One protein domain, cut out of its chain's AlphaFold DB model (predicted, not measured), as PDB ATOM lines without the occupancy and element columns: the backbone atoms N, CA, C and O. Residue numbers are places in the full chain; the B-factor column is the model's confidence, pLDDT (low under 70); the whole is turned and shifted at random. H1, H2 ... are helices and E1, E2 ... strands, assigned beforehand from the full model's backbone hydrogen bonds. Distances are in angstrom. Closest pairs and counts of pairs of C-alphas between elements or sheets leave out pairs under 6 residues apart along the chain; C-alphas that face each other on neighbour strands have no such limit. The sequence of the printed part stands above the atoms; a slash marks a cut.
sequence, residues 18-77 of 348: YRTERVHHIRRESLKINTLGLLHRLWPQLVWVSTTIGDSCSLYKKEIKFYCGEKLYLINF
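What this domain is: This is residues 18 to 77 of the 348 residues of the protein "Hypothetical protein" of Rotaria sp. Silwood1 (UniProt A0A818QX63). The model is an elongated, loosely joined row of parts: helix H1 makes one end, short helix H2 lies in the middle, and the other end is a small parallel pair of strands, E1 and E2, with helix H3 over one face of it. H2 joins the two ends by packing on the last part of H1 and on H3, while H1 stays away from the strands. The printed part has 60 residues with three named helices and two named strands, in the order H1, H2, E1, H3, E2; the class is mixed, helices and strands. The whole is loose, with a radius of gyration of the C-alphas of 13.1 A, and spans 41 by 22 by 17 A.

How they stand to each other: Start with H1, residues 18 to 30, and go on to H2, residues 38 to 42. They touch through residues 25 to 29 of H1 alone; the closest C-alphas, those of Ile 26 and Leu 42, are 6.4 A apart. Next come E1, residues 48 to 51, H3, residues 61 to 68, and E2, residues 73 to 76. H2 also touches H3, and their closest C-alphas, those of Leu 38 and Tyr 67, are 5.2 A apart. E1 and E2 are parallel neighbours, their directions 27 degrees apart; look for N 49 and O 73 at 2.9 A and N 75 and O 49 at 2.9 A, both within hydrogen-bond range. E1, H3 and E2 form a strand-helix-strand unit, two parallel neighbour strands with a helix between them along the chain, and its crossover is right-handed. The closest C-alphas of H3 and E2, those of Lys 65 and Leu 74, are 6.7 A apart; those of H3 and E1, Cys 68 and Val 49, are 7.7 A apart. H1 is apart from H3, E1 and E2, and H2 is apart from E2. In H1, H2 and H3 every O i to N i+4 pair is within hydrogen-bond range.

Where its parts are: Find C-alpha 18 at (23.851, 26.825, 24.592); from there H1 runs 18.2 A to C-alpha 30. H2 measures 6.0 A from C-alpha 38 to C-alpha 42. E1 starts at C-alpha 48, at (8.041, 34.501, 8.674), and runs 10.2 A to C-alpha 51. H3 covers 10.3 A from C-alpha 61 to C-alpha 68. E2 runs 9.8 A from C-alpha 73 to C-alpha 76, at (-1.008, 32.454, 4.311).

The domain as a whole: The two C-alphas farthest apart, those of Thr 20 and Asp 55, are 41.5 A from each other. The printed part has no cut. The links H2 to E1 and H3 to E2 are tight, and H1 to H2 and E1 to H3 are short. The mean pLDDT of the printed part is 85.7; look at residues 54 to 59, between E1 and H3, for the values under 70.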
ATOM      1  N   TYR A  18      24.897  26.251  25.439       83.25
ATOM      2  CA  TYR A  18      23.851  26.825  24.592       83.25
ATOM      3  C   TYR A  18      22.451  26.427  25.073       83.25
ATOM      4  O   TYR A  18      21.578  27.281  25.209       83.25
ATOM      5  N   ARG A  19      22.226  25.148  25.400       84.19
ATOM      6  CA  ARG A  19      20.916  24.685  25.896       84.19
ATOM      7  C   ARG A  19      20.539  25.337  27.220       84.19
ATOM      8  O   ARG A  19      19.389  25.722  27.409       84.19
ATOM      9  N   THR A  20      21.504  25.488  28.121       87.69
ATOM     10  CA  THR A  20      21.289  26.133  29.423       87.69
ATOM     11  C   THR A  20      20.916  27.601  29.245       87.69
ATOM     12  O   THR A  20      19.915  28.065  29.794       87.69
ATOM     13  N   GLU A  21      21.661  28.322  28.408       88.38
ATOM     14  CA  GLU A  21      21.354  29.708  28.058       88.38
ATOM     15  C   GLU A  21      19.973  29.830  27.400       88.38
ATOM     16  O   GLU A  21      19.171  30.689  27.777       88.38
ATOM     17  N   ARG A  22      19.651  28.914  26.482       88.56
ATOM     18  CA  ARG A  22      18.358  28.855  25.801       88.56
ATOM     19  C   ARG A  22      17.199  28.651  26.776       88.56
ATOM     20  O   ARG A  22      16.190  29.343  26.655       88.56
ATOM     21  N   VAL A  23      17.337  27.761  27.760       91.69
ATOM     22  CA  VAL A  23      16.328  27.543  28.812       91.69
ATOM     23  C   VAL A  23      16.116  28.812  29.639       91.69
ATOM     24  O   VAL A  23      14.972  29.214  29.861       91.69
ATOM     25  N   HIS A  24      17.196  29.477  30.063       93.62
ATOM     26  CA  HIS A  24      17.090  30.741  30.794       93.62
ATOM     27  C   HIS A  24      16.423  31.834  29.954       93.62
ATOM     28  O   HIS A  24      15.580  32.566  30.471       93.62
ATOM     29  N   HIS A  25      16.752  31.921  28.664       91.25
ATOM     30  CA  HIS A  25      16.116  32.849  27.731       91.25
ATOM     31  C   HIS A  25      14.611  32.607  27.610       91.25
ATOM     32  O   HIS A  25      13.837  33.530  27.853       91.25
ATOM     33  N   ILE A  26      14.193  31.370  27.314       93.06
ATOM     34  CA  ILE A  26      12.772  31.008  27.199       93.06
ATOM     35  C   ILE A  26      12.039  31.351  28.496       93.06
ATOM     36  O   ILE A  26      11.026  32.043  28.456       93.06
ATOM     37  N   ARG A  27      12.583  30.957  29.656       93.75
ATOM     38  CA  ARG A  27      11.966  31.251  30.956       93.75
ATOM     39  C   ARG A  27      11.802  32.758  31.184       93.75
ATOM     40  O   ARG A  27      10.749  33.175  31.655       93.75
ATOM     41  N   ARG A  28      12.804  33.578  30.844       94.38
ATOM     42  CA  ARG A  28      12.702  35.045  30.959       94.38
ATOM     43  C   ARG A  28      11.604  35.616  30.067       94.38
ATOM     44  O   ARG A  28      10.875  36.488  30.521       94.38
ATOM     45  N   GLU A  29      11.483  35.148  28.827       92.94
ATOM     46  CA  GLU A  29      10.432  35.613  27.915       92.94
ATOM     47  C   GLU A  29       9.031  35.163  28.356       92.94
ATOM     48  O   GLU A  29       8.105  35.969  28.304       92.94
ATOM     49  N   SER A  30       8.878  33.927  28.845       89.56
ATOM     50  CA  SER A  30       7.599  33.376  29.323       89.56
ATOM     51  C   SER A  30       7.072  34.033  30.601       89.56
ATOM     52  O   SER A  30       5.875  33.981  30.856       89.56
ATOM     53  N   LEU A  31       7.943  34.643  31.412       92.56
ATOM     54  CA  LEU A  31       7.550  35.345  32.641       92.56
ATOM     55  C   LEU A  31       7.103  36.797  32.402       92.56
ATOM     56  O   LEU A  31       6.655  37.462  33.335       92.56
ATOM     57  N   LYS A  32       7.233  37.324  31.177       90.81
ATOM     58  CA  LYS A  32       6.786  38.685  30.856       90.81
ATOM     59  C   LYS A  32       5.266  38.728  30.713       90.81
ATOM     60  O   LYS A  32       4.689  37.915  30.002       90.81
ATOM     61  N   ILE A  33       4.641  39.754  31.294       88.06
ATOM     62  CA  ILE A  33       3.196  40.016  31.149       88.06
ATOM     63  C   ILE A  33       2.842  40.353  29.691       88.06
ATOM     64  O   ILE A  33       1.833  39.897  29.168       88.06
ATOM     65  N   ASN A  34       3.678  41.150  29.019       88.56
ATOM     66  CA  ASN A  34       3.442  41.534  27.630       88.56
ATOM     67  C   ASN A  34       3.900  40.429  26.665       88.56
ATOM     68  O   ASN A  34       5.101  40.179  26.525       88.56
ATOM     69  N   THR A  35       2.962  39.842  25.930       89.19
ATOM     70  CA  THR A  35       3.193  38.776  24.944       89.19
ATOM     71  C   THR A  35       3.235  39.260  23.485       89.19
ATOM     72  O   THR A  35       3.406  38.445  22.580       89.19
ATOM     73  N   LEU A  36       3.179  40.575  23.232       92.38
ATOM     74  CA  LEU A  36       3.346  41.158  21.893       92.38
ATOM     75  C   LEU A  36       4.691  40.745  21.276       92.38
ATOM     76  O   LEU A  36       5.753  40.935  21.883       92.38
ATOM     77  N   GLY A  37       4.652  40.202  20.058       91.94
ATOM     78  CA  GLY A  37       5.851  39.772  19.332       91.94
ATOM     79  C   GLY A  37       6.572  38.572  19.955       91.94
ATOM     80  O   GLY A  37       7.761  38.375  19.692       91.94
ATOM     81  N   LEU A  38       5.894  37.788  20.806       93.69
ATOM     82  CA  LEU A  38       6.483  36.649  21.514       93.69
ATOM     83  C   LEU A  38       7.212  35.676  20.576       93.69
ATOM     84  O   LEU A  38       8.288  35.208  20.944       93.69
ATOM     85  N   LEU A  39       6.682  35.409  19.376       91.75
ATOM     86  CA  LEU A  39       7.297  34.463  18.439       91.75
ATOM     87  C   LEU A  39       8.703  34.910  18.037       91.75
ATOM     88  O   LEU A  39       9.649  34.143  18.167       91.75
ATOM     89  N   HIS A  40       8.883  36.170  17.644       90.81
ATOM     90  CA  HIS A  40      10.205  36.669  17.266       90.81
ATOM     91  C   HIS A  40      11.139  36.847  18.482       90.81
ATOM     92  O   HIS A  40      12.352  36.719  18.358       90.81
ATOM     93  N   ARG A  41      10.608  37.075  19.696       91.31
ATOM     94  CA  ARG A  41      11.432  37.094  20.928       91.31
ATOM     95  C   ARG A  41      11.932  35.703  21.319       91.31
ATOM     96  O   ARG A  41      13.065  35.554  21.783       91.31
ATOM     97  N   LEU A  42      11.095  34.682  21.146       91.50
ATOM     98  CA  LEU A  42      11.477  33.294  21.371       91.50
ATOM     99  C   LEU A  42      12.373  32.786  20.245       91.50
ATOM    100  O   LEU A  42      13.353  32.113  20.540       91.50
ATOM    101  N   TRP A  43      12.119  33.134  18.990       91.06
ATOM    102  CA  TRP A  43      12.922  32.725  17.840       91.06
ATOM    103  C   TRP A  43      13.428  33.956  17.071       91.06
ATOM    104  O   TRP A  43      12.832  34.336  16.067       91.06
ATOM    105  N   PRO A  44      14.550  34.574  17.497       86.88
ATOM    106  CA  PRO A  44      15.059  35.814  16.893       86.88
ATOM    107  C   PRO A  44      15.454  35.702  15.418       86.88
ATOM    108  O   PRO A  44      15.510  36.706  14.719       86.88
ATOM    109  N   GLN A  45      15.744  34.488  14.948       87.56
ATOM    110  CA  GLN A  45      16.073  34.211  13.547       87.56
ATOM    111  C   GLN A  45      14.840  33.845  12.704       87.56
ATOM    112  O   GLN A  45      14.977  33.584  11.513       87.56
ATOM    113  N   LEU A  46      13.641  33.803  13.297       90.25
ATOM    114  CA  LEU A  46      12.407  33.505  12.575       90.25
ATOM    115  C   LEU A  46      12.049  34.682  11.658       90.25
ATOM    116  O   LEU A  46      11.905  35.813  12.128       90.25
ATOM    117  N   VAL A  47      11.917  34.395  10.360       89.88
ATOM    118  CA  VAL A  47      11.722  35.399   9.297       89.88
ATOM    119  C   VAL A  47      10.246  35.574   8.931       89.88
ATOM    120  O   VAL A  47       9.803  36.685   8.643       89.88
ATOM    121  N   TRP A  48       9.470  34.493   8.971       90.12
ATOM    122  CA  TRP A  48       8.041  34.501   8.674       90.12
ATOM    123  C   TRP A  48       7.314  33.382   9.425       90.12
ATOM    124  O   TRP A  48       7.932  32.442   9.925       90.12
ATOM    125  N   VAL A  49       5.991  33.505   9.511       89.06
ATOM    126  CA  VAL A  49       5.065  32.484  10.017       89.06
ATOM    127  C   VAL A  49       4.054  32.205   8.921       89.06
ATOM    128  O   VAL A  49       3.472  33.146   8.387       89.06
ATOM    129  N   SER A  50       3.851  30.932   8.588       87.00
ATOM    130  CA  SER A  50       2.801  30.503   7.666       87.00
ATOM    131  C   SER A  50       1.787  29.666   8.416       87.00
ATOM    132  O   SER A  50       2.148  28.780   9.189       87.00
ATOM    133  N   THR A  51       0.521  29.990   8.209       83.44
ATOM    134  CA  THR A  51      -0.619  29.206   8.674       83.44
ATOM    135  C   THR A  51      -1.849  29.610   7.874       83.44
ATOM    136  O   THR A  51      -1.868  30.675   7.246       83.44
ATOM    137  N   THR A  52      -2.883  28.779   7.892       78.00
ATOM    138  CA  THR A  52      -4.151  29.069   7.228       78.00
ATOM    139  C   THR A  52      -4.835  30.237   7.935       78.00
ATOM    140  O   THR A  52      -5.315  30.111   9.059       78.00
ATOM    141  N   ILE A  53      -4.869  31.394   7.275       71.62
ATOM    142  CA  ILE A  53      -5.494  32.638   7.767       71.62
ATOM    143  C   ILE A  53      -6.658  33.103   6.878       71.62
ATOM    144  O   ILE A  53      -7.151  34.223   7.044       71.62
ATOM    145  N   GLY A  54      -7.051  32.270   5.908       66.06
ATOM    146  CA  GLY A  54      -8.199  32.486   5.028       66.06
ATOM    147  C   GLY A  54      -9.538  32.263   5.736       66.06
ATOM    148  O   GLY A  54      -9.588  31.594   6.764       66.06
ATOM    149  N   ASP A  55     -10.589  32.867   5.174       64.19
ATOM    150  CA  ASP A  55     -12.015  32.714   5.512       64.19
ATOM    151  C   ASP A  55     -12.317  32.401   6.994       64.19
ATOM    152  O   ASP A  55     -12.278  33.312   7.834       64.19
ATOM    153  N   SER A  56     -12.520  31.122   7.329       60.94
ATOM    154  CA  SER A  56     -12.910  30.635   8.660       60.94
ATOM    155  C   SER A  56     -11.897  30.891   9.778       60.94
ATOM    156  O   SER A  56     -12.238  30.983  10.961       60.94
ATOM    157  N   CYS A  57     -10.625  31.048   9.410       65.44
ATOM    158  CA  CYS A  57      -9.527  31.341  10.328       65.44
ATOM    159  C   CYS A  57      -9.223  32.845  10.426       65.44
ATOM    160  O   CYS A  57      -8.327  33.256  11.171       65.44
ATOM    161  N   SER A  58      -9.958  33.695   9.697       67.62
ATOM    162  CA  SER A  58      -9.714  35.142   9.670       67.62
ATOM    163  C   SER A  58      -9.936  35.826  11.025       67.62
ATOM    164  O   SER A  58      -9.311  36.856  11.287       67.62
ATOM    165  N   LEU A  59     -10.761  35.239  11.902       69.38
ATOM    166  CA  LEU A  59     -10.948  35.672  13.292       69.38
ATOM    167  C   LEU A  59      -9.638  35.626  14.092       69.38
ATOM    168  O   LEU A  59      -9.248  36.615  14.711       69.38
ATOM    169  N   TYR A  60      -8.898  34.522  13.989       75.19
ATOM    170  CA  TYR A  60      -7.656  34.304  14.739       75.19
ATOM    171  C   TYR A  60      -6.469  35.090  14.166       75.19
ATOM    172  O   TYR A  60      -5.452  35.282  14.831       75.19
ATOM    173  N   LYS A  61      -6.590  35.620  12.941       78.88
ATOM    174  CA  LYS A  61      -5.525  36.386  12.274       78.88
ATOM    175  C   LYS A  61      -5.036  37.568  13.112       78.88
ATOM    176  O   LYS A  61      -3.836  37.841  13.120       78.88
ATOM    177  N   LYS A  62      -5.935  38.286  13.798       79.00
ATOM    178  CA  LYS A  62      -5.576  39.433  14.658       79.00
ATOM    179  C   LYS A  62      -4.692  38.987  15.824       79.00
ATOM    180  O   LYS A  62      -3.668  39.613  16.087       79.00
ATOM    181  N   GLU A  63      -5.059  37.889  16.470       81.56
ATOM    182  CA  GLU A  63      -4.331  37.318  17.601       81.56
ATOM    183  C   GLU A  63      -2.970  36.741  17.177       81.56
ATOM    184  O   GLU A  63      -1.940  37.049  17.776       81.56
ATOM    185  N   ILE A  64      -2.916  36.005  16.064       85.69
ATOM    186  CA  ILE A  64      -1.653  35.483  15.522       85.69
ATOM    187  C   ILE A  64      -0.710  36.638  15.154       85.69
ATOM    188  O   ILE A  64       0.475  36.603  15.494       85.69
ATOM    189  N   LYS A  65      -1.225  37.707  14.525       87.44
ATOM    190  CA  LYS A  65      -0.441  38.921  14.235       87.44
ATOM    191  C   LYS A  65       0.094  39.586  15.500       87.44
ATOM    192  O   LYS A  65       1.228  40.058  15.494       87.44
ATOM    193  N   PHE A  66      -0.678  39.600  16.584       88.06
ATOM    194  CA  PHE A  66      -0.215  40.115  17.870       88.06
ATOM    195  C   PHE A  66       1.002  39.324  18.390       88.06
ATOM    196  O   PHE A  66       2.000  39.918  18.801       88.06
ATOM    197  N   TYR A  67       1.000  37.994  18.289       90.19
ATOM    198  CA  TYR A  67       2.168  37.186  18.667       90.19
ATOM    199  C   TYR A  67       3.349  37.297  17.692       90.19
ATOM    200  O   TYR A  67       4.501  37.153  18.112       90.19
ATOM    201  N   CYS A  68       3.091  37.585  16.414       90.69
ATOM    202  CA  CYS A  68       4.125  37.887  15.420       90.69
ATOM    203  C   CYS A  68       4.817  39.233  15.705       90.69
ATOM    204  O   CYS A  68       6.039  39.346  15.584       90.69
ATOM    205  N   GLY A  69       4.056  40.237  16.149       90.25
ATOM    206  CA  GLY A  69       4.531  41.614  16.284       90.25
ATOM    207  C   GLY A  69       4.808  42.260  14.920       90.25
ATOM    208  O   GLY A  69       4.396  41.758  13.881       90.25
ATOM    209  N   GLU A  70       5.520  43.386  14.914       87.50
ATOM    210  CA  GLU A  70       5.751  44.175  13.690       87.50
ATOM    211  C   GLU A  70       6.825  43.588  12.762       87.50
ATOM    212  O   GLU A  70       6.844  43.880  11.571       87.50
ATOM    213  N   LYS A  71       7.741  42.780  13.307       84.88
ATOM    214  CA  LYS A  71       8.936  42.311  12.584       84.88
ATOM    215  C   LYS A  71       8.717  41.038  11.775       84.88
ATOM    216  O   LYS A  71       9.521  40.743  10.898       84.88
ATOM    217  N   LEU A  72       7.692  40.261  12.113       90.19
ATOM    218  CA  LEU A  72       7.502  38.915  11.590       90.19
ATOM    219  C   LEU A  72       6.348  38.898  10.592       90.19
ATOM    220  O   LEU A  72       5.207  39.199  10.947       90.19
ATOM    221  N   TYR A  73       6.643  38.530   9.347       88.25
ATOM    222  CA  TYR A  73       5.625  38.443   8.307       88.25
ATOM    223  C   TYR A  73       4.727  37.229   8.545       88.25
ATOM    224  O   TYR A  73       5.200  36.093   8.563       88.25
ATOM    225  N   LEU A  74       3.427  37.476   8.711       87.69
ATOM    226  CA  LEU A  74       2.409  36.431   8.706       87.69
ATOM    227  C   LEU A  74       1.917  36.230   7.271       87.69
ATOM    228  O   LEU A  74       1.208  37.090   6.741       87.69
ATOM    229  N   ILE A  75       2.299  35.108   6.671       86.88
ATOM    230  CA  ILE A  75       1.903  34.702   5.322       86.88
ATOM    231  C   ILE A  75       0.819  33.626   5.401       86.88
ATOM    232  O   ILE A  75       0.721  32.904   6.396       86.88
ATOM    233  N   ASN A  76      -0.020  33.529   4.369       82.81
ATOM    234  CA  ASN A  76      -1.008  32.454   4.311       82.81
ATOM    235  C   ASN A  76      -0.319  31.096   4.109       82.81
ATOM    236  O   ASN A  76       0.863  31.039   3.746       82.81
ATOM    237  N   PHE A  77      -1.047  30.011   4.370       83.25
ATOM    238  CA  PHE A  77      -0.563  28.669   4.070       83.25
ATOM    239  C   PHE A  77      -0.209  28.561   2.581       83.25
ATOM    240  O   PHE A  77      -0.921  29.108   1.737       83.25
TER     241      PHE A  77